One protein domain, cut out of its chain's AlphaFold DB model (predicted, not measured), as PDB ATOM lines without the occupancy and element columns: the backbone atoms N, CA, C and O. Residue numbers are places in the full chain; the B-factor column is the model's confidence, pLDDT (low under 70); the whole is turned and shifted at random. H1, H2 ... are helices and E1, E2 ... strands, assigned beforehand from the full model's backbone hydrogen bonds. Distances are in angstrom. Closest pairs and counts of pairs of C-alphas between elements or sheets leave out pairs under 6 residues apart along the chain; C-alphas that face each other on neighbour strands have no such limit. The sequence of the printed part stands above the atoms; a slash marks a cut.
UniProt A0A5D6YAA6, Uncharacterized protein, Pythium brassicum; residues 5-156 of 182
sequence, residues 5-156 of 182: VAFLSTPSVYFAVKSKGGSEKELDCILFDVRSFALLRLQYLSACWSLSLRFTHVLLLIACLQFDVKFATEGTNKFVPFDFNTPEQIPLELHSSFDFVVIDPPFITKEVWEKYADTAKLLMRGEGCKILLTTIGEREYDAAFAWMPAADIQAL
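This is residues 5 to 156 of the 182 residues of an uncharacterized protein of Pythium brassicum (UniProt A0A5D6YAA6). A twisted slab of six parallel strands makes the core, with H5 over one face and H1 over the other, and the helices H2 and H3 form an arm reaching away from it. The chain runs out along H2 and comes back along H3; residues 49 to 55, at the tip of the arm, stick out, and so do residues 19 to 25. The printed part has 152 residues, in the order E1 H1 E2 H2 H3 H4 E3 E4 H5 E5 H6 E6, and is mixed, helices and strands. Across the sheet the strands run E3 E2 E1 E4 E5 E6. The whole is compact, with a radius of gyration of the C-alphas of 16.5 A and spans of 53 by 37 by 28 A.

Begin at the sheet: E3, residues 79 to 82, an edge strand; E2, 28 to 34; E1, 5 to 8; E4, 100 to 103; E5, 130 to 133; and E6, 153 to 155, the other edge. From edge to edge the strands' lines turn by 90 degrees. Within hydrogen-bond range look for N 80 and O 31 at 2.8 A, N 7 and O 30 at 2.8 A, N 8 and O 102 at 2.8 A, N 103 and O 132 at 2.8 A, and N 154 and O 131 at 2.8 A. H5, residues 110 to 123, is on one face at a height of 7.5 A, over E4 and only just over E1, where 3 of its C-alphas fall; its closest C-alpha pair with E4 is Val 101 and Ala 120, 6.8 A. H1, residues 11 to 19, is on the opposite face at 9.5 A, over E2 and E1; C-alphas Tyr 14 and Leu 31 are its closest to E2, 6.7 A. These make three layers, helices on both faces of a sheet. The strand-helix-strand units, parallel neighbour strands with helices between, are E1, H1, E2 and E4, H5, E5 and E5, H6, E6, each with a right-handed crossover, and E2, H2 H3 H4, E3; here H6 is residues 138 to 144, H2 37 to 47, H3 56 to 66 and H4 69 to 72. H5 and H6 touch at a steep tilt of 53 degrees, the same way, closest at C-alphas Glu 114 and Ala 144, 4.6 A. H2 and H3 are near each other, and H2, H3, H4 and H6 are not on the sheet. H4's closest C-alpha pair with E3 is Phe 71 and Phe 79, 7.7 A. In H1, H3 and H5 every O i to N i+4 pair is within hydrogen-bond range; H2 has 5 of 7, H6 1 of 3 beside 1 of 4 O i to N i+3 pairs, and H4 is too short for such a pair.

Find C-alpha 5 at (155.330, 125.607, 118.830), where E1 begins. E2 measures 20.1 A from first to last C-alpha, H5 19.9 A, H3 15.3 A, H2 15.0 A and H1 12.2 A. H2 ends at C-alpha 47, (119.244, 136.119, 113.331), and E6 at C-alpha 155, (145.723, 113.732, 124.547).

The two C-alphas farthest apart are those of Glu 24 and Ser 50, 53.8 A. The printed part has no cut, and E3 to E4 is the long link, 17 residues. Mean pLDDT of the printed part is 71.3; look for values under 70 in residues 19 to 26, 35 to 77, 136 to 139 and 156.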
ATOM      1  N   VAL A   5     156.652 126.130 118.465       90.25
ATOM      2  CA  VAL A   5     155.330 125.607 118.830       90.25
ATOM      3  C   VAL A   5     154.246 126.243 117.965       90.25
ATOM      4  O   VAL A   5     154.110 127.467 117.945       90.25
ATOM      5  N   ALA A   6     153.470 125.416 117.268       90.94
ATOM      6  CA  ALA A   6     152.280 125.845 116.541       90.94
ATOM      7  C   ALA A   6     151.039 125.630 117.412       90.94
ATOM      8  O   ALA A   6     150.868 124.560 117.990       90.94
ATOM      9  N   PHE A   7     150.166 126.628 117.485       89.62
ATOM     10  CA  PHE A   7     148.868 126.541 118.149       89.62
ATOM     11  C   PHE A   7     147.781 126.627 117.084       89.62
ATOM     12  O   PHE A   7     147.629 127.679 116.470       89.62
ATOM     13  N   LEU A   8     147.051 125.542 116.843       88.94
ATOM     14  CA  LEU A   8     145.910 125.504 115.932       88.94
ATOM     15  C   LEU A   8     144.631 125.727 116.740       88.94
ATOM     16  O   LEU A   8     144.294 124.915 117.602       88.94
ATOM     17  N   SER A   9     143.942 126.835 116.467       84.69
ATOM     18  CA  SER A   9     142.619 127.177 117.021       84.69
ATOM     19  C   SER A   9     142.536 127.240 118.549       84.69
ATOM     20  O   SER A   9     141.464 127.129 119.130       84.69
ATOM     21  N   THR A  10     143.671 127.500 119.205       80.31
ATOM     22  CA  THR A  10     143.818 127.517 120.672       80.31
ATOM     23  C   THR A  10     144.400 128.834 121.205       80.31
ATOM     24  O   THR A  10     145.471 128.851 121.828       80.31
ATOM     25  N   PRO A  11     143.713 129.978 121.012       76.75
ATOM     26  CA  PRO A  11     144.233 131.288 121.416       76.75
ATOM     27  C   PRO A  11     144.487 131.405 122.928       76.75
ATOM     28  O   PRO A  11     145.472 132.009 123.355       76.75
ATOM     29  N   SER A  12     143.641 130.794 123.761       70.88
ATOM     30  CA  SER A  12     143.766 130.833 125.224       70.88
ATOM     31  C   SER A  12     145.062 130.180 125.721       70.88
ATOM     32  O   SER A  12     145.765 130.753 126.559       70.88
ATOM     33  N   VAL A  13     145.415 129.011 125.178       75.62
ATOM     34  CA  VAL A  13     146.646 128.289 125.531       75.62
ATOM     35  C   VAL A  13     147.872 129.063 125.050       75.62
ATOM     36  O   VAL A  13     148.826 129.232 125.813       75.62
ATOM     37  N   TYR A  14     147.824 129.605 123.830       79.75
ATOM     38  CA  TYR A  14     148.890 130.440 123.277       79.75
ATOM     39  C   TYR A  14     149.255 131.605 124.214       79.75
ATOM     40  O   TYR A  14     150.427 131.785 124.559       79.75
ATOM     41  N   PHE A  15     148.268 132.367 124.695       75.81
ATOM     42  CA  PHE A  15     148.536 133.490 125.600       75.81
ATOM     43  C   PHE A  15     148.971 133.062 126.996       75.81
ATOM     44  O   PHE A  15     149.811 133.730 127.605       75.81
ATOM     45  N   ALA A  16     148.444 131.953 127.512       75.00
ATOM     46  CA  ALA A  16     148.894 131.408 128.788       75.00
ATOM     47  C   ALA A  16     150.383 131.021 128.741       75.00
ATOM     48  O   ALA A  16     151.116 131.265 129.699       75.00
ATOM     49  N   VAL A  17     150.851 130.473 127.615       75.19
ATOM     50  CA  VAL A  17     152.273 130.159 127.400       75.19
ATOM     51  C   VAL A  17     153.092 131.437 127.202       75.19
ATOM     52  O   VAL A  17     154.128 131.601 127.843       75.19
ATOM     53  N   LYS A  18     152.610 132.377 126.379       72.12
ATOM     54  CA  LYS A  18     153.297 133.650 126.098       72.12
ATOM     55  C   LYS A  18     153.470 134.514 127.356       72.12
ATOM     56  O   LYS A  18     154.543 135.065 127.570       72.12
ATOM     57  N   SER A  19     152.449 134.597 128.213       65.88
ATOM     58  CA  SER A  19     152.471 135.398 129.454       65.88
ATOM     59  C   SER A  19     153.403 134.846 130.538       65.88
ATOM     60  O   SER A  19     153.845 135.599 131.402       65.88
ATOM     61  N   LYS A  20     153.751 133.555 130.480       63.88
ATOM     62  CA  LYS A  20     154.709 132.909 131.393       63.88
ATOM     63  C   LYS A  20     156.169 133.010 130.930       63.88
ATOM     64  O   LYS A  20     157.059 132.544 131.640       63.88
ATOM     65  N   GLY A  21     156.430 133.600 129.762       55.09
ATOM     66  CA  GLY A  21     157.756 133.711 129.150       55.09
ATOM     67  C   GLY A  21     158.684 134.709 129.848       55.09
ATOM     68  O   GLY A  21     158.999 135.748 129.280       55.09
ATOM     69  N   GLY A  22     159.123 134.396 131.070       49.03
ATOM     70  CA  GLY A  22     160.089 135.183 131.849       49.03
ATOM     71  C   GLY A  22     161.392 134.453 132.209       49.03
ATOM     72  O   GLY A  22     162.217 135.030 132.908       49.03
ATOM     73  N   SER A  23     161.607 133.201 131.779       47.19
ATOM     74  CA  SER A  23     162.785 132.418 132.193       47.19
ATOM     75  C   SER A  23     163.378 131.565 131.053       47.19
ATOM     76  O   SER A  23     162.736 130.650 130.544       47.19
ATOM     77  N   GLU A  24     164.591 131.946 130.633       50.56
ATOM     78  CA  GLU A  24     165.671 131.265 129.873       50.56
ATOM     79  C   GLU A  24     165.420 130.378 128.632       50.56
ATOM     80  O   GLU A  24     166.380 130.079 127.920       50.56
ATOM     81  N   LYS A  25     164.193 130.011 128.258       54.94
ATOM     82  CA  LYS A  25     163.917 129.367 126.958       54.94
ATOM     83  C   LYS A  25     162.763 130.062 126.258       54.94
ATOM     84  O   LYS A  25     161.612 129.659 126.372       54.94
ATOM     85  N   GLU A  26     163.092 131.120 125.523       68.75
ATOM     86  CA  GLU A  26     162.151 131.802 124.636       68.75
ATOM     87  C   GLU A  26     161.717 130.831 123.522       68.75
ATOM     88  O   GLU A  26     162.455 130.591 122.561       68.75
ATOM     89  N   LEU A  27     160.550 130.207 123.701       74.75
ATOM     90  CA  LEU A  27     159.891 129.391 122.683       74.75
ATOM     91  C   LEU A  27     159.365 130.302 121.574       74.75
ATOM     92  O   LEU A  27     158.817 131.377 121.836       74.75
ATOM     93  N   ASP A  28     159.504 129.864 120.326       84.94
ATOM     94  CA  ASP A  28     158.914 130.575 119.199       84.94
ATOM     95  C   ASP A  28     157.512 130.023 118.923       84.94
ATOM     96  O   ASP A  28     157.336 129.015 118.240       84.94
ATOM     97  N   CYS A  29     156.523 130.660 119.549       85.12
ATOM     98  CA  CYS A  29     155.116 130.275 119.474       85.12
ATOM     99  C   CYS A  29     154.400 131.020 118.345       85.12
ATOM    100  O   CYS A  29     154.428 132.253 118.325       85.12
ATOM    101  N   ILE A  30     153.686 130.300 117.480       86.62
ATOM    102  CA  ILE A  30     152.857 130.870 116.409       86.62
ATOM    103  C   ILE A  30     151.421 130.372 116.563       86.62
ATOM    104  O   ILE A  30     151.190 129.176 116.736       86.62
ATOM    105  N   LEU A  31     150.465 131.300 116.517       85.25
ATOM    106  CA  LEU A  31     149.035 131.021 116.594       85.25
ATOM    107  C   LEU A  31     148.422 131.020 115.193       85.25
ATOM    108  O   LEU A  31     148.489 132.025 114.487       85.25
ATOM    109  N   PHE A  32     147.797 129.906 114.832       85.19
ATOM    110  CA  PHE A  32     146.978 129.719 113.644       85.19
ATOM    111  C   PHE A  32     145.517 129.694 114.073       85.19
ATOM    112  O   PHE A  32     145.094 128.761 114.757       85.19
ATOM    113  N   ASP A  33     144.743 130.707 113.699       83.44
ATOM    114  CA  ASP A  33     143.351 130.812 114.143       83.44
ATOM    115  C   ASP A  33     142.362 130.949 112.986       83.44
ATOM    116  O   ASP A  33     142.650 131.584 111.963       83.44
ATOM    117  N   VAL A  34     141.183 130.348 113.163       73.12
ATOM    118  CA  VAL A  34     140.144 130.302 112.134       73.12
ATOM    119  C   VAL A  34     139.459 131.659 112.077       73.12
ATOM    120  O   VAL A  34     138.656 132.015 112.938       73.12
ATOM    121  N   ARG A  35     139.730 132.427 111.016       59.66
ATOM    122  CA  ARG A  35     139.144 133.771 110.817       59.66
ATOM    123  C   ARG A  35     137.605 133.788 110.767       59.66
ATOM    124  O   ARG A  35     137.008 134.861 110.879       59.66
ATOM    125  N   SER A  36     136.951 132.637 110.602       48.72
ATOM    126  CA  SER A  36     135.512 132.533 110.316       48.72
ATOM    127  C   SER A  36     134.569 133.018 111.420       48.72
ATOM    128  O   SER A  36     133.405 133.288 111.121       48.72
ATOM    129  N   PHE A  37     135.014 133.224 112.663       46.25
ATOM    130  CA  PHE A  37     134.094 133.728 113.692       46.25
ATOM    131  C   PHE A  37     133.817 135.241 113.610       46.25
ATOM    132  O   PHE A  37     132.769 135.699 114.071       46.25
ATOM    133  N   ALA A  38     134.677 136.020 112.942       43.81
ATOM    134  CA  ALA A  38     134.434 137.450 112.733       43.81
ATOM    135  C   ALA A  38     133.238 137.718 111.795       43.81
ATOM    136  O   ALA A  38     132.482 138.664 112.016       43.81
ATOM    137  N   LEU A  39     133.030 136.869 110.779       42.50
ATOM    138  CA  LEU A  39     131.914 136.983 109.827       42.50
ATOM    139  C   LEU A  39     130.617 136.358 110.357       42.50
ATOM    140  O   LEU A  39     129.535 136.889 110.091       42.50
ATOM    141  N   LEU A  40     130.709 135.314 111.192       42.16
ATOM    142  CA  LEU A  40     129.545 134.765 111.897       42.16
ATOM    143  C   LEU A  40     128.862 135.822 112.779       42.16
ATOM    144  O   LEU A  40     127.652 135.769 112.971       42.16
ATOM    145  N   ARG A  41     129.609 136.828 113.255       41.59
ATOM    146  CA  ARG A  41     129.085 137.954 114.041       41.59
ATOM    147  C   ARG A  41     127.972 138.721 113.314       41.59
ATOM    148  O   ARG A  41     126.985 139.066 113.950       41.59
ATOM    149  N   LEU A  42     128.077 138.954 112.001       42.66
ATOM    150  CA  LEU A  42     127.056 139.685 111.226       42.66
ATOM    151  C   LEU A  42     125.819 138.825 110.921       42.66
ATOM    152  O   LEU A  42     124.687 139.315 110.959       42.66
ATOM    153  N   GLN A  43     126.020 137.532 110.674       41.53
ATOM    154  CA  GLN A  43     124.928 136.610 110.360       41.53
ATOM    155  C   GLN A  43     124.143 136.187 111.615       41.53
ATOM    156  O   GLN A  43     122.924 136.054 111.563       41.53
ATOM    157  N   TYR A  44     124.804 136.062 112.772       41.78
ATOM    158  CA  TYR A  44     124.131 135.764 114.043       41.78
ATOM    159  C   TYR A  44     123.479 136.996 114.687       41.78
ATOM    160  O   TYR A  44     122.390 136.870 115.241       41.78
ATOM    161  N   LEU A  45     124.072 138.197 114.586       45.91
ATOM    162  CA  LEU A  45     123.437 139.430 115.089       45.91
ATOM    163  C   LEU A  45     122.130 139.763 114.352       45.91
ATOM    164  O   LEU A  45     121.227 140.334 114.959       45.91
ATOM    165  N   SER A  46     122.004 139.372 113.080       45.00
ATOM    166  CA  SER A  46     120.763 139.530 112.307       45.00
ATOM    167  C   SER A  46     119.729 138.427 112.576       45.00
ATOM    168  O   SER A  46     118.533 138.691 112.477       45.00
ATOM    169  N   ALA A  47     120.149 137.225 112.988       43.19
ATOM    170  CA  ALA A  47     119.244 136.119 113.331       43.19
ATOM    171  C   ALA A  47     118.770 136.119 114.803       43.19
ATOM    172  O   ALA A  47     117.747 135.515 115.124       43.19
ATOM    173  N   CYS A  48     119.472 136.809 115.711       43.22
ATOM    174  CA  CYS A  48     119.169 136.802 117.152       43.22
ATOM    175  C   CYS A  48     118.055 137.765 117.603       43.22
ATOM    176  O   CYS A  48     117.715 137.777 118.783       43.22
ATOM    177  N   TRP A  49     117.445 138.553 116.712       42.09
ATOM    178  CA  TRP A  49     116.366 139.475 117.102       42.09
ATOM    179  C   TRP A  49     115.013 138.797 117.394       42.09
ATOM    180  O   TRP A  49     114.039 139.492 117.677       42.09
ATOM    181  N   SER A  50     114.898 137.459 117.354       52.62
ATOM    182  CA  SER A  50     113.601 136.805 117.621       52.62
ATOM    183  C   SER A  50     113.585 135.490 118.400       52.62
ATOM    184  O   SER A  50     112.487 135.043 118.714       52.62
ATOM    185  N   LEU A  51     114.708 134.880 118.804       45.09
ATOM    186  CA  LEU A  51     114.645 133.624 119.572       45.09
ATOM    187  C   LEU A  51     115.362 133.712 120.924       45.09
ATOM    188  O   LEU A  51     116.585 133.757 121.021       45.09
ATOM    189  N   SER A  52     114.553 133.699 121.983       55.75
ATOM    190  CA  SER A  52     114.964 133.565 123.380       55.75
ATOM    191  C   SER A  52     115.641 132.206 123.610       55.75
ATOM    192  O   SER A  52     114.965 131.210 123.855       55.75
ATOM    193  N   LEU A  53     116.973 132.139 123.527       45.16
ATOM    194  CA  LEU A  53     117.747 130.930 123.835       45.16
ATOM    195  C   LEU A  53     118.970 131.277 124.698       45.16
ATOM    196  O   LEU A  53     119.989 131.779 124.229       45.16
ATOM    197  N   ARG A  54     118.863 130.978 125.999       48.59
ATOM    198  CA  ARG A  54     119.866 131.275 127.042       48.59
ATOM    199  C   ARG A  54     121.134 130.401 126.992       48.59
ATOM    200  O   ARG A  54     122.068 130.676 127.734       48.59
ATOM    201  N   PHE A  55     121.195 129.383 126.129       44.16
ATOM    202  CA  PHE A  55     122.356 128.482 126.012       44.16
ATOM    203  C   PHE A  55     123.351 128.897 124.920       44.16
ATOM    204  O   PHE A  55     124.559 128.748 125.102       44.16
ATOM    205  N   THR A  56     122.882 129.507 123.830       47.00
ATOM    206  CA  THR A  56     123.743 129.993 122.737       47.00
ATOM    207  C   THR A  56     124.630 131.153 123.187       47.00
ATOM    208  O   THR A  56     125.748 131.309 122.706       47.00
ATOM    209  N   HIS A  57     124.168 131.929 124.172       47.25
ATOM    210  CA  HIS A  57     124.917 133.050 124.726       47.25
ATOM    211  C   HIS A  57     126.202 132.632 125.444       47.25
ATOM    212  O   HIS A  57     127.164 133.374 125.355       47.25
ATOM    213  N   VAL A  58     126.267 131.477 126.115       44.16
ATOM    214  CA  VAL A  58     127.480 131.073 126.857       44.16
ATOM    215  C   VAL A  58     128.570 130.580 125.905       44.16
ATOM    216  O   VAL A  58     129.713 130.999 126.035       44.16
ATOM    217  N   LEU A  59     128.218 129.773 124.900       45.66
ATOM    218  CA  LEU A  59     129.156 129.351 123.850       45.66
ATOM    219  C   LEU A  59     129.630 130.538 123.005       45.66
ATOM    220  O   LEU A  59     130.822 130.665 122.749       45.66
ATOM    221  N   LEU A  60     128.722 131.451 122.642       43.16
ATOM    222  CA  LEU A  60     129.075 132.679 121.932       43.16
ATOM    223  C   LEU A  60     129.911 133.630 122.801       43.16
ATOM    224  O   LEU A  60     130.770 134.315 122.265       43.16
ATOM    225  N   LEU A  61     129.698 133.673 124.122       41.44
ATOM    226  CA  LEU A  61     130.498 134.474 125.057       41.44
ATOM    227  C   LEU A  61     131.884 133.860 125.290       41.44
ATOM    228  O   LEU A  61     132.852 134.606 125.346       41.44
ATOM    229  N   ILE A  62     132.004 132.529 125.367       45.22
ATOM    230  CA  ILE A  62     133.293 131.818 125.428       45.22
ATOM    231  C   ILE A  62     134.062 132.021 124.116       45.22
ATOM    232  O   ILE A  62     135.227 132.405 124.150       45.22
ATOM    233  N   ALA A  63     133.395 131.886 122.967       39.78
ATOM    234  CA  ALA A  63     133.976 132.195 121.660       39.78
ATOM    235  C   ALA A  63     134.314 133.696 121.505       39.78
ATOM    236  O   ALA A  63     135.350 134.041 120.948       39.78
ATOM    237  N   CYS A  64     133.502 134.614 122.048       35.97
ATOM    238  CA  CYS A  64     133.816 136.051 122.069       35.97
ATOM    239  C   CYS A  64     134.972 136.388 123.021       35.97
ATOM    240  O   CYS A  64     135.729 137.305 122.725       35.97
ATOM    241  N   LEU A  65     135.124 135.667 124.137       39.28
ATOM    242  CA  LEU A  65     136.290 135.773 125.023       39.28
ATOM    243  C   LEU A  65     137.558 135.258 124.326       39.28
ATOM    244  O   LEU A  65     138.639 135.784 124.575       39.28
ATOM    245  N   GLN A  66     137.430 134.272 123.432       41.66
ATOM    246  CA  GLN A  66     138.526 133.799 122.584       41.66
ATOM    247  C   GLN A  66     138.882 134.775 121.457       41.66
ATOM    248  O   GLN A  66     140.028 134.775 121.029       41.66
ATOM    249  N   PHE A  67     137.946 135.620 121.013       45.03
ATOM    250  CA  PHE A  67     138.102 136.562 119.896       45.03
ATOM    251  C   PHE A  67     138.184 138.027 120.375       45.03
ATOM    252  O   PHE A  67     137.537 138.923 119.826       45.03
ATOM    253  N   ASP A  68     138.954 138.293 121.436       43.31
ATOM    254  CA  ASP A  68     139.264 139.658 121.867       43.31
ATOM    255  C   ASP A  68     139.993 140.395 120.724       43.31
ATOM    256  O   ASP A  68     141.113 140.054 120.368       43.31
ATOM    257  N   VAL A  69     139.359 141.412 120.128       41.94
ATOM    258  CA  VAL A  69     139.730 142.161 118.894       41.94
ATOM    259  C   VAL A  69     141.149 142.792 118.923       41.94
ATOM    260  O   VAL A  69     141.606 143.425 117.972       41.94
ATOM    261  N   LYS A  70     141.895 142.558 119.999       44.72
ATOM    262  CA  LYS A  70     143.314 142.854 120.190       44.72
ATOM    263  C   LYS A  70     144.244 142.034 119.274       44.72
ATOM    264  O   LYS A  70     145.333 142.507 118.968       44.72
ATOM    265  N   PHE A  71     143.818 140.872 118.755       49.66
ATOM    266  CA  PHE A  71     144.653 140.015 117.880       49.66
ATOM    267  C   PHE A  71     145.141 140.691 116.593       49.66
ATOM    268  O   PHE A  71     146.258 140.439 116.151       49.66
ATOM    269  N   ALA A  72     144.319 141.549 115.981       45.03
ATOM    270  CA  ALA A  72     144.670 142.233 114.734       45.03
ATOM    271  C   ALA A  72     145.503 143.508 114.958       45.03
ATOM    272  O   ALA A  72     146.111 144.020 114.022       45.03
ATOM    273  N   THR A  73     145.517 144.037 116.185       41.53
ATOM    274  CA  THR A  73     146.132 145.333 116.514       41.53
ATOM    275  C   THR A  73     147.485 145.205 117.208       41.53
ATOM    276  O   THR A  73     148.247 146.166 117.202       41.53
ATOM    277  N   GLU A  74     147.841 144.031 117.738       44.12
ATOM    278  CA  GLU A  74     149.094 143.858 118.485       44.12
ATOM    279  C   GLU A  74     150.355 143.695 117.613       44.12
ATOM    280  O   GLU A  74     151.450 143.545 118.148       44.12
ATOM    281  N   GLY A  75     150.247 143.750 116.277       42.38
ATOM    282  CA  GLY A  75     151.411 143.843 115.378       42.38
ATOM    283  C   GLY A  75     152.415 142.689 115.496       42.38
ATOM    284  O   GLY A  75     153.557 142.800 115.052       42.38
ATOM    285  N   THR A  76     152.026 141.576 116.118       51.66
ATOM    286  CA  THR A  76     152.921 140.444 116.309       51.66
ATOM    287  C   THR A  76     152.948 139.600 115.042       51.66
ATOM    288  O   THR A  76     151.935 138.990 114.706       51.66
ATOM    289  N   ASN A  77     154.116 139.458 114.405       60.22
ATOM    290  CA  ASN A  77     154.410 138.507 113.309       60.22
ATOM    291  C   ASN A  77     154.182 137.015 113.670       60.22
ATOM    292  O   ASN A  77     154.723 136.121 113.028       60.22
ATOM    293  N   LYS A  78     153.440 136.724 114.743       75.06
ATOM    294  CA  LYS A  78     153.223 135.395 115.321       75.06
ATOM    295  C   LYS A  78     151.753 134.961 115.279       75.06
ATOM    296  O   LYS A  78     151.399 133.978 115.925       75.06
ATOM    297  N   PHE A  79     150.917 135.696 114.543       81.50
ATOM    298  CA  PHE A  79     149.539 135.327 114.230       81.50
ATOM    299  C   PHE A  79     149.412 135.047 112.734       81.50
ATOM    300  O   PHE A  79     149.774 135.889 111.912       81.50
ATOM    301  N   VAL A  80     148.876 133.879 112.394       81.50
ATOM    302  CA  VAL A  80     148.631 133.454 111.020       81.50
ATOM    303  C   VAL A  80     147.141 133.169 110.876       81.50
ATOM    304  O   VAL A  80     146.620 132.265 111.531       81.50
ATOM    305  N   PRO A  81     146.422 133.921 110.035       79.38
ATOM    306  CA  PRO A  81     145.054 133.561 109.743       79.38
ATOM    307  C   PRO A  81     145.003 132.218 109.013       79.38
ATOM    308  O   PRO A  81     145.666 132.038 107.994       79.38
ATOM    309  N   PHE A  82     144.178 131.309 109.511       80.88
ATOM    310  CA  PHE A  82     144.126 129.924 109.066       80.88
ATOM    311  C   PHE A  82     142.712 129.552 108.612       80.88
ATOM    312  O   PHE A  82     141.723 129.966 109.215       80.88
ATOM    313  N   ASP A  83     142.616 128.787 107.529       84.94
ATOM    314  CA  ASP A  83     141.399 128.084 107.127       84.94
ATOM    315  C   ASP A  83     141.755 126.607 106.983       84.94
ATOM    316  O   ASP A  83     142.562 126.227 106.134       84.94
ATOM    317  N   PHE A  84     141.156 125.770 107.828       85.31
ATOM    318  CA  PHE A  84     141.401 124.332 107.828       85.31
ATOM    319  C   PHE A  84     140.903 123.651 106.544       85.31
ATOM    320  O   PHE A  84     141.286 122.519 106.272       85.31
ATOM    321  N   ASN A  85     140.062 124.304 105.734       84.88
ATOM    322  CA  ASN A  85     139.646 123.771 104.434       84.88
ATOM    323  C   ASN A  85     140.712 123.928 103.345       84.88
ATOM    324  O   ASN A  85     140.625 123.238 102.333       84.88
ATOM    325  N   THR A  86     141.683 124.817 103.547       86.38
ATOM    326  CA  THR A  86     142.753 125.120 102.588       86.38
ATOM    327  C   THR A  86     144.102 125.198 103.314       86.38
ATOM    328  O   THR A  86     144.702 126.279 103.395       86.38
ATOM    329  N   PRO A  87     144.573 124.088 103.916       83.19
ATOM    330  CA  PRO A  87     145.802 124.064 104.714       83.19
ATOM    331  C   PRO A  87     147.053 124.476 103.916       83.19
ATOM    332  O   PRO A  87     148.008 125.005 104.484       83.19
ATOM    333  N   GLU A  88     147.040 124.323 102.593       84.00
ATOM    334  CA  GLU A  88     148.094 124.748 101.667       84.00
ATOM    335  C   GLU A  88     148.297 126.268 101.584       84.00
ATOM    336  O   GLU A  88     149.341 126.719 101.117       84.00
ATOM    337  N   GLN A  89     147.334 127.071 102.051       85.31
ATOM    338  CA  GLN A  89     147.466 128.531 102.099       85.31
ATOM    339  C   GLN A  89     148.372 129.013 103.239       85.31
ATOM    340  O   GLN A  89     148.672 130.207 103.327       85.31
ATOM    341  N   ILE A  90     148.813 128.107 104.118       86.62
ATOM    342  CA  ILE A  90     149.811 128.419 105.138       86.62
ATOM    343  C   ILE A  90     151.124 128.821 104.451       86.62
ATOM    344  O   ILE A  90     151.590 128.088 103.574       86.62
ATOM    345  N   PRO A  91     151.758 129.939 104.864       86.94
ATOM    346  CA  PRO A  91     153.014 130.390 104.277       86.94
ATOM    347  C   PRO A  91     154.101 129.309 104.289       86.94
ATOM    348  O   PRO A  91     154.310 128.638 105.303       86.94
ATOM    349  N   LEU A  92     154.802 129.152 103.164       87.81
ATOM    350  CA  LEU A  92     155.763 128.065 102.942       87.81
ATOM    351  C   LEU A  92     156.920 128.090 103.952       87.81
ATOM    352  O   LEU A  92     157.432 127.043 104.333       87.81
ATOM    353  N   GLU A  93     157.301 129.267 104.449       88.69
ATOM    354  CA  GLU A  93     158.327 129.432 105.485       88.69
ATOM    355  C   GLU A  93     157.961 128.807 106.843       88.69
ATOM    356  O   GLU A  93     158.822 128.650 107.713       88.69
ATOM    357  N   LEU A  94     156.685 128.473 107.047       89.69
ATOM    358  CA  LEU A  94     156.189 127.820 108.256       89.69
ATOM    359  C   LEU A  94     156.104 126.300 108.105       89.69
ATOM    360  O   LEU A  94     156.006 125.604 109.121       89.69
ATOM    361  N   HIS A  95     156.186 125.786 106.876       91.56
ATOM    362  CA  HIS A  95     156.141 124.353 106.614       91.56
ATOM    363  C   HIS A  95     157.370 123.673 107.211       91.56
ATOM    364  O   HIS A  95     158.475 124.219 107.207       91.56
ATOM    365  N   SER A  96     157.158 122.489 107.773       92.75
ATOM    366  CA  SER A  96     158.178 121.659 108.410       92.75
ATOM    367  C   SER A  96     159.096 122.409 109.381       92.75
ATOM    368  O   SER A  96     160.288 122.123 109.493       92.75
ATOM    369  N   SER A  97     158.553 123.389 110.102       91.00
ATOM    370  CA  SER A  97     159.347 124.269 110.959       91.00
ATOM    371  C   SER A  97     159.077 124.083 112.452       91.00
ATOM    372  O   SER A  97     159.837 124.620 113.263       91.00
ATOM    373  N   PHE A  98     158.070 123.293 112.832       92.06
ATOM    374  CA  PHE A  98     157.617 123.153 114.217       92.06
ATOM    375  C   PHE A  98     158.056 121.840 114.871       92.06
ATOM    376  O   PHE A  98     158.046 120.778 114.247       92.06
ATOM    377  N   ASP A  99     158.421 121.939 116.152       90.88
ATOM    378  CA  ASP A  99     158.825 120.822 117.019       90.88
ATOM    379  C   ASP A  99     157.652 120.324 117.891       90.88
ATOM    380  O   ASP A  99     157.700 119.231 118.458       90.88
ATOM    381  N   PHE A 100     156.602 121.140 118.018       90.69
ATOM    382  CA  PHE A 100     155.404 120.832 118.791       90.69
ATOM    383  C   PHE A 100     154.168 121.474 118.152       90.69
ATOM    384  O   PHE A 100     154.221 122.642 117.752       90.69
ATOM    385  N   VAL A 101     153.050 120.751 118.094       91.50
ATOM    386  CA  VAL A 101     151.772 121.269 117.579       91.50
ATOM    387  C   VAL A 101     150.672 121.050 118.615       91.50
ATOM    388  O   VAL A 101     150.439 119.932 119.055       91.50
ATOM    389  N   VAL A 102     149.989 122.120 119.011       89.94
ATOM    390  CA  VAL A 102     148.826 122.088 119.907       89.94
ATOM    391  C   VAL A 102     147.574 122.266 119.070       89.94
ATOM    392  O   VAL A 102     147.494 123.215 118.292       89.94
ATOM    393  N   ILE A 103     146.603 121.375 119.226       88.75
ATOM    394  CA  ILE A 103     145.415 121.316 118.382       88.75
ATOM    395  C   ILE A 103     144.163 121.273 119.249       88.75
ATOM    396  O   ILE A 103     143.994 120.358 120.060       88.75
ATOM    397  N   ASP A 104     143.255 122.218 119.015       85.81
ATOM    398  CA  ASP A 104     141.858 122.069 119.422       85.81
ATOM    399  C   ASP A 104     140.917 122.654 118.365       85.81
ATOM    400  O   ASP A 104     140.849 123.871 118.186       85.81
ATOM    401  N   PRO A 105     140.272 121.780 117.572       83.62
ATOM    402  CA  PRO A 105     139.437 122.209 116.470       83.62
ATOM    403  C   PRO A 105     138.099 122.780 116.971       83.62
ATOM    404  O   PRO A 105     137.542 122.294 117.954       83.62
ATOM    405  N   PRO A 106     137.485 123.726 116.236       79.44
ATOM    406  CA  PRO A 106     136.201 124.329 116.605       79.44
ATOM    407  C   PRO A 106     135.034 123.330 116.602       79.44
ATOM    408  O   PRO A 106     133.992 123.597 117.201       79.44
ATOM    409  N   PHE A 107     135.189 122.191 115.919       80.31
ATOM    410  CA  PHE A 107     134.199 121.122 115.858       80.31
ATOM    411  C   PHE A 107     134.876 119.757 116.003       80.31
ATOM    412  O   PHE A 107     135.885 119.482 115.356       80.31
ATOM    413  N   ILE A 108     134.272 118.881 116.806       78.94
ATOM    414  CA  ILE A 108     134.755 117.520 117.076       78.94
ATOM    415  C   ILE A 108     134.107 116.563 116.068       78.94
ATOM    416  O   ILE A 108     133.283 115.723 116.418       78.94
ATOM    417  N   THR A 109     134.407 116.743 114.784       83.81
ATOM    418  CA  THR A 109     133.961 115.828 113.725       83.81
ATOM    419  C   THR A 109     135.171 115.224 113.035       83.81
ATOM    420  O   THR A 109     136.211 115.870 112.919       83.81
ATOM    421  N   LYS A 110     135.033 113.986 112.550       85.00
ATOM    422  CA  LYS A 110     136.106 113.280 111.837       85.00
ATOM    423  C   LYS A 110     136.698 114.123 110.698       85.00
ATOM    424  O   LYS A 110     137.908 114.260 110.610       85.00
ATOM    425  N   GLU A 111     135.847 114.740 109.884       87.19
ATOM    426  CA  GLU A 111     136.265 115.565 108.741       87.19
ATOM    427  C   GLU A 111     137.099 116.784 109.157       87.19
ATOM    428  O   GLU A 111     138.034 117.175 108.460       87.19
ATOM    429  N   VAL A 112     136.759 117.415 110.286       87.12
ATOM    430  CA  VAL A 112     137.534 118.546 110.806       87.12
ATOM    431  C   VAL A 112     138.854 118.039 111.372       87.12
ATOM    432  O   VAL A 112     139.898 118.602 111.062       87.12
ATOM    433  N   TRP A 113     138.846 116.934 112.111       88.88
ATOM    434  CA  TRP A 113     140.070 116.313 112.609       88.88
ATOM    435  C   TRP A 113     141.043 115.915 111.494       88.88
ATOM    436  O   TRP A 113     142.232 116.201 111.616       88.88
ATOM    437  N   GLU A 114     140.559 115.337 110.393       90.62
ATOM    438  CA  GLU A 114     141.377 115.000 109.217       90.62
ATOM    439  C   GLU A 114     142.065 116.242 108.635       90.62
ATOM    440  O   GLU A 114     143.273 116.235 108.404       90.62
ATOM    441  N   LYS A 115     141.337 117.355 108.513       91.25
ATOM    442  CA  LYS A 115     141.885 118.630 108.024       91.25
ATOM    443  C   LYS A 115     142.934 119.234 108.960       91.25
ATOM    444  O   LYS A 115     143.951 119.771 108.511       91.25
ATOM    445  N   TYR A 116     142.723 119.134 110.272       92.06
ATOM    446  CA  TYR A 116     143.721 119.560 111.255       92.06
ATOM    447  C   TYR A 116     144.940 118.635 111.266       92.06
ATOM    448  O   TYR A 116     146.057 119.120 111.432       92.06
ATOM    449  N   ALA A 117     144.758 117.333 111.040       92.00
ATOM    450  CA  ALA A 117     145.861 116.393 110.897       92.00
ATOM    451  C   ALA A 117     146.691 116.686 109.641       92.00
ATOM    452  O   ALA A 117     147.918 116.692 109.715       92.00
ATOM    453  N   ASP A 118     146.054 117.002 108.514       92.75
ATOM    454  CA  ASP A 118     146.757 117.413 107.295       92.75
ATOM    455  C   ASP A 118     147.517 118.728 107.492       92.75
ATOM    456  O   ASP A 118     148.679 118.843 107.103       92.75
ATOM    457  N   THR A 119     146.915 119.683 108.202       93.31
ATOM    458  CA  THR A 119     147.604 120.911 108.619       93.31
ATOM    459  C   THR A 119     148.817 120.599 109.500       93.31
ATOM    460  O   THR A 119     149.897 121.145 109.286       93.31
ATOM    461  N   ALA A 120     148.670 119.702 110.478       92.62
ATOM    462  CA  ALA A 120     149.762 119.313 111.360       92.62
ATOM    463  C   ALA A 120     150.922 118.696 110.568       92.62
ATOM    464  O   ALA A 120     152.060 119.125 110.749       92.62
ATOM    465  N   LYS A 121     150.645 117.787 109.620       92.38
ATOM    466  CA  LYS A 121     151.675 117.206 108.736       92.38
ATOM    467  C   LYS A 121     152.496 118.275 108.018       92.38
ATOM    468  O   LYS A 121     153.712 118.142 107.941       92.38
ATOM    469  N   LEU A 122     151.848 119.328 107.514       92.19
ATOM    470  CA  LEU A 122     152.542 120.421 106.825       92.19
ATOM    471  C   LEU A 122     153.459 121.212 107.763       92.19
ATOM    472  O   LEU A 122     154.516 121.669 107.345       92.19
ATOM    473  N   LEU A 123     153.075 121.386 109.028       92.62
ATOM    474  CA  LEU A 123     153.812 122.204 109.995       92.62
ATOM    475  C   LEU A 123     154.978 121.454 110.658       92.62
ATOM    476  O   LEU A 123     155.994 122.062 111.013       92.62
ATOM    477  N   MET A 124     154.850 120.143 110.845       92.44
ATOM    478  CA  MET A 124     155.813 119.333 111.592       92.44
ATOM    479  C   MET A 124     157.152 119.195 110.861       92.44
ATOM    480  O   MET A 124     157.202 118.813 109.692       92.44
ATOM    481  N   ARG A 125     158.261 119.445 111.573       89.06
ATOM    482  CA  ARG A 125     159.630 119.303 111.034       89.06
ATOM    483  C   ARG A 125     160.002 117.861 110.652       89.06
ATOM    484  O   ARG A 125     160.976 117.659 109.934       89.06
ATOM    485  N   GLY A 126     159.231 116.877 111.107       80.88
ATOM    486  CA  GLY A 126     159.450 115.457 110.850       80.88
ATOM    487  C   GLY A 126     159.534 114.662 112.149       80.88
ATOM    488  O   GLY A 126     158.825 114.962 113.111       80.88
ATOM    489  N   GLU A 127     160.397 113.646 112.168       77.88
ATOM    490  CA  GLU A 127     160.558 112.727 113.299       77.88
ATOM    491  C   GLU A 127     160.885 113.457 114.615       77.88
ATOM    492  O   GLU A 127     161.679 114.400 114.651       77.88
ATOM    493  N   GLY A 128     160.258 113.016 115.710       80.38
ATOM    494  CA  GLY A 128     160.436 113.589 117.050       80.38
ATOM    495  C   GLY A 128     159.600 114.839 117.345       80.38
ATOM    496  O   GLY A 128     159.675 115.368 118.458       80.38
ATOM    497  N   CYS A 129     158.800 115.311 116.384       88.00
ATOM    498  CA  CYS A 129     157.797 116.341 116.626       88.00
ATOM    499  C   CYS A 129     156.586 115.745 117.353       88.00
ATOM    500  O   CYS A 129     156.123 114.658 117.013       88.00
ATOM    501  N   LYS A 130     156.069 116.467 118.350       90.75
ATOM    502  CA  LYS A 130     154.964 115.989 119.193       90.75
ATOM    503  C   LYS A 130     153.691 116.784 118.956       90.75
ATOM    504  O   LYS A 130     153.740 117.984 118.680       90.75
ATOM    505  N   ILE A 131     152.555 116.125 119.136       90.31
ATOM    506  CA  ILE A 131     151.233 116.739 119.051       90.31
ATOM    507  C   ILE A 131     150.531 116.671 120.407       90.31
ATOM    508  O   ILE A 131     150.536 115.636 121.069       90.31
ATOM    509  N   LEU A 132     149.900 117.776 120.798       89.31
ATOM    510  CA  LEU A 132     148.991 117.861 121.935       89.31
ATOM    511  C   LEU A 132     147.566 118.103 121.441       89.31
ATOM    512  O   LEU A 132     147.297 119.130 120.818       89.31
ATOM    513  N   LEU A 133     146.657 117.192 121.768       87.12
ATOM    514  CA  LEU A 133     145.230 117.307 121.478       87.12
ATOM    515  C   LEU A 133     144.504 117.737 122.756       87.12
ATOM    516  O   LEU A 133     144.589 117.041 123.772       87.12
ATOM    517  N   THR A 134     143.820 118.884 122.740       76.00
ATOM    518  CA  THR A 134     143.188 119.422 123.965       76.00
ATOM    519  C   THR A 134     141.683 119.172 124.068       76.00
ATOM    520  O   THR A 134     141.104 119.467 125.111       76.00
ATOM    521  N   THR A 135     141.057 118.583 123.043       71.44
ATOM    522  CA  THR A 135     139.610 118.316 123.005       71.44
ATOM    523  C   THR A 135     139.310 116.823 122.852       71.44
ATOM    524  O   THR A 135     139.950 116.124 122.070       71.44
ATOM    525  N   ILE A 136     138.324 116.334 123.616       64.00
ATOM    526  CA  ILE A 136     137.950 114.915 123.699       64.00
ATOM    527  C   ILE A 136     137.192 114.515 122.427       64.00
ATOM    528  O   ILE A 136     136.062 114.949 122.210       64.00
ATOM    529  N   GLY A 137     137.803 113.663 121.613       61.34
ATOM    530  CA  GLY A 137     137.215 113.084 120.405       61.34
ATOM    531  C   GLY A 137     137.938 111.802 120.020       61.34
ATOM    532  O   GLY A 137     138.345 111.670 118.873       61.34
ATOM    533  N   GLU A 138     138.184 110.928 121.010       63.59
ATOM    534  CA  GLU A 138     139.046 109.735 120.904       63.59
ATOM    535  C   GLU A 138     138.849 108.982 119.590       63.59
ATOM    536  O   GLU A 138     139.797 108.756 118.848       63.59
ATOM    537  N   ARG A 139     137.598 108.710 119.212       68.00
ATOM    538  CA  ARG A 139     137.300 107.960 117.985       68.00
ATOM    539  C   ARG A 139     137.553 108.757 116.709       68.00
ATOM    540  O   ARG A 139     137.884 108.177 115.677       68.00
ATOM    541  N   GLU A 140     137.323 110.061 116.745       74.25
ATOM    542  CA  GLU A 140     137.422 110.937 115.587       74.25
ATOM    543  C   GLU A 140     138.877 111.278 115.254       74.25
ATOM    544  O   GLU A 140     139.242 111.264 114.075       74.25
ATOM    545  N   TYR A 141     139.714 111.544 116.261       79.00
ATOM    546  CA  TYR A 141     141.121 111.862 116.024       79.00
ATOM    547  C   TYR A 141     141.986 110.616 115.804       79.00
ATOM    548  O   TYR A 141     142.967 110.711 115.069       79.00
ATOM    549  N   ASP A 142     141.624 109.447 116.350       81.88
ATOM    550  CA  ASP A 142     142.380 108.200 116.141       81.88
ATOM    551  C   ASP A 142     142.563 107.899 114.646       81.88
ATOM    552  O   ASP A 142     143.660 107.590 114.183       81.88
ATOM    553  N   ALA A 143     141.493 108.050 113.861       84.12
ATOM    554  CA  ALA A 143     141.551 107.864 112.414       84.12
ATOM    555  C   ALA A 143     142.380 108.959 111.719       84.12
ATOM    556  O   ALA A 143     143.165 108.662 110.819       84.12
ATOM    557  N   ALA A 144     142.222 110.216 112.141       86.00
ATOM    558  CA  ALA A 144     142.896 111.361 111.532       86.00
ATOM    559  C   ALA A 144     144.420 111.341 111.753       86.00
ATOM    560  O   ALA A 144     145.175 111.757 110.871       86.00
ATOM    561  N   PHE A 145     144.877 110.822 112.896       86.94
ATOM    562  CA  PHE A 145     146.289 110.752 113.281       86.94
ATOM    563  C   PHE A 145     146.871 109.333 113.253       86.94
ATOM    564  O   PHE A 145     147.961 109.114 113.768       86.94
ATOM    565  N   ALA A 146     146.219 108.376 112.584       87.69
ATOM    566  CA  ALA A 146     146.695 106.989 112.480       87.69
ATOM    567  C   ALA A 146     148.103 106.836 111.861       87.69
ATOM    568  O   ALA A 146     148.746 105.800 112.002       87.69
ATOM    569  N   TRP A 147     148.583 107.863 111.153       85.62
ATOM    570  CA  TRP A 147     149.926 107.936 110.572       85.62
ATOM    571  C   TRP A 147     151.013 108.326 111.588       85.62
ATOM    572  O   TRP A 147     152.196 108.252 111.256       85.62
ATOM    573  N   MET A 148     150.642 108.745 112.800       83.62
ATOM    574  CA  MET A 148     151.575 109.112 113.862       83.62
ATOM    575  C   MET A 148     151.759 107.993 114.889       83.62
ATOM    576  O   MET A 148     150.794 107.324 115.266       83.62
ATOM    577  N   PRO A 149     152.976 107.832 115.435       82.12
ATOM    578  CA  PRO A 149     153.189 106.999 116.607       82.12
ATOM    579  C   PRO A 149     152.408 107.543 117.809       82.12
ATOM    580  O   PRO A 149     152.518 108.719 118.150       82.12
ATOM    581  N   ALA A 150     151.695 106.669 118.523       80.19
ATOM    582  CA  ALA A 150     150.945 107.053 119.722       80.19
ATOM    583  C   ALA A 150     151.825 107.695 120.817       80.19
ATOM    584  O   ALA A 150     151.337 108.491 121.604       80.19
ATOM    585  N   ALA A 151     153.128 107.389 120.855       78.56
ATOM    586  CA  ALA A 151     154.074 107.989 121.801       78.56
ATOM    587  C   ALA A 151     154.315 109.495 121.568       78.56
ATOM    588  O   ALA A 151     154.725 110.200 122.493       78.56
ATOM    589  N   ASP A 152     154.060 109.978 120.349       83.31
ATOM    590  CA  ASP A 152     154.243 111.375 119.954       83.31
ATOM    591  C   ASP A 152     152.931 112.172 119.987       83.31
ATOM    592  O   ASP A 152     152.942 113.388 119.782       83.31
ATOM    593  N   ILE A 153     151.807 111.511 120.287       80.69
ATOM    594  CA  ILE A 153     150.503 112.140 120.499       80.69
ATOM    595  C   ILE A 153     150.192 112.120 121.991       80.69
ATOM    596  O   ILE A 153     150.077 111.068 122.614       80.69
ATOM    597  N   GLN A 154     149.985 113.297 122.562       82.38
ATOM    598  CA  GLN A 154     149.461 113.438 123.907       82.38
ATOM    599  C   GLN A 154     148.043 114.000 123.831       82.38
ATOM    600  O   GLN A 154     147.841 115.133 123.404       82.38
ATOM    601  N   ALA A 155     147.057 113.220 124.257       73.94
ATOM    602  CA  ALA A 155     145.723 113.732 124.547       73.94
ATOM    603  C   ALA A 155     145.667 114.114 126.030       73.94
ATOM    604  O   ALA A 155     146.157 113.373 126.887       73.94
ATOM    605  N   LEU A 156     145.118 115.286 126.348       65.94
ATOM    606  CA  LEU A 156     144.819 115.606 127.740       65.94
ATOM    607  C   LEU A 156     143.556 114.853 128.145       65.94
ATOM    608  O   LEU A 156     142.482 115.124 127.610       65.94
TER     609      LEU A 156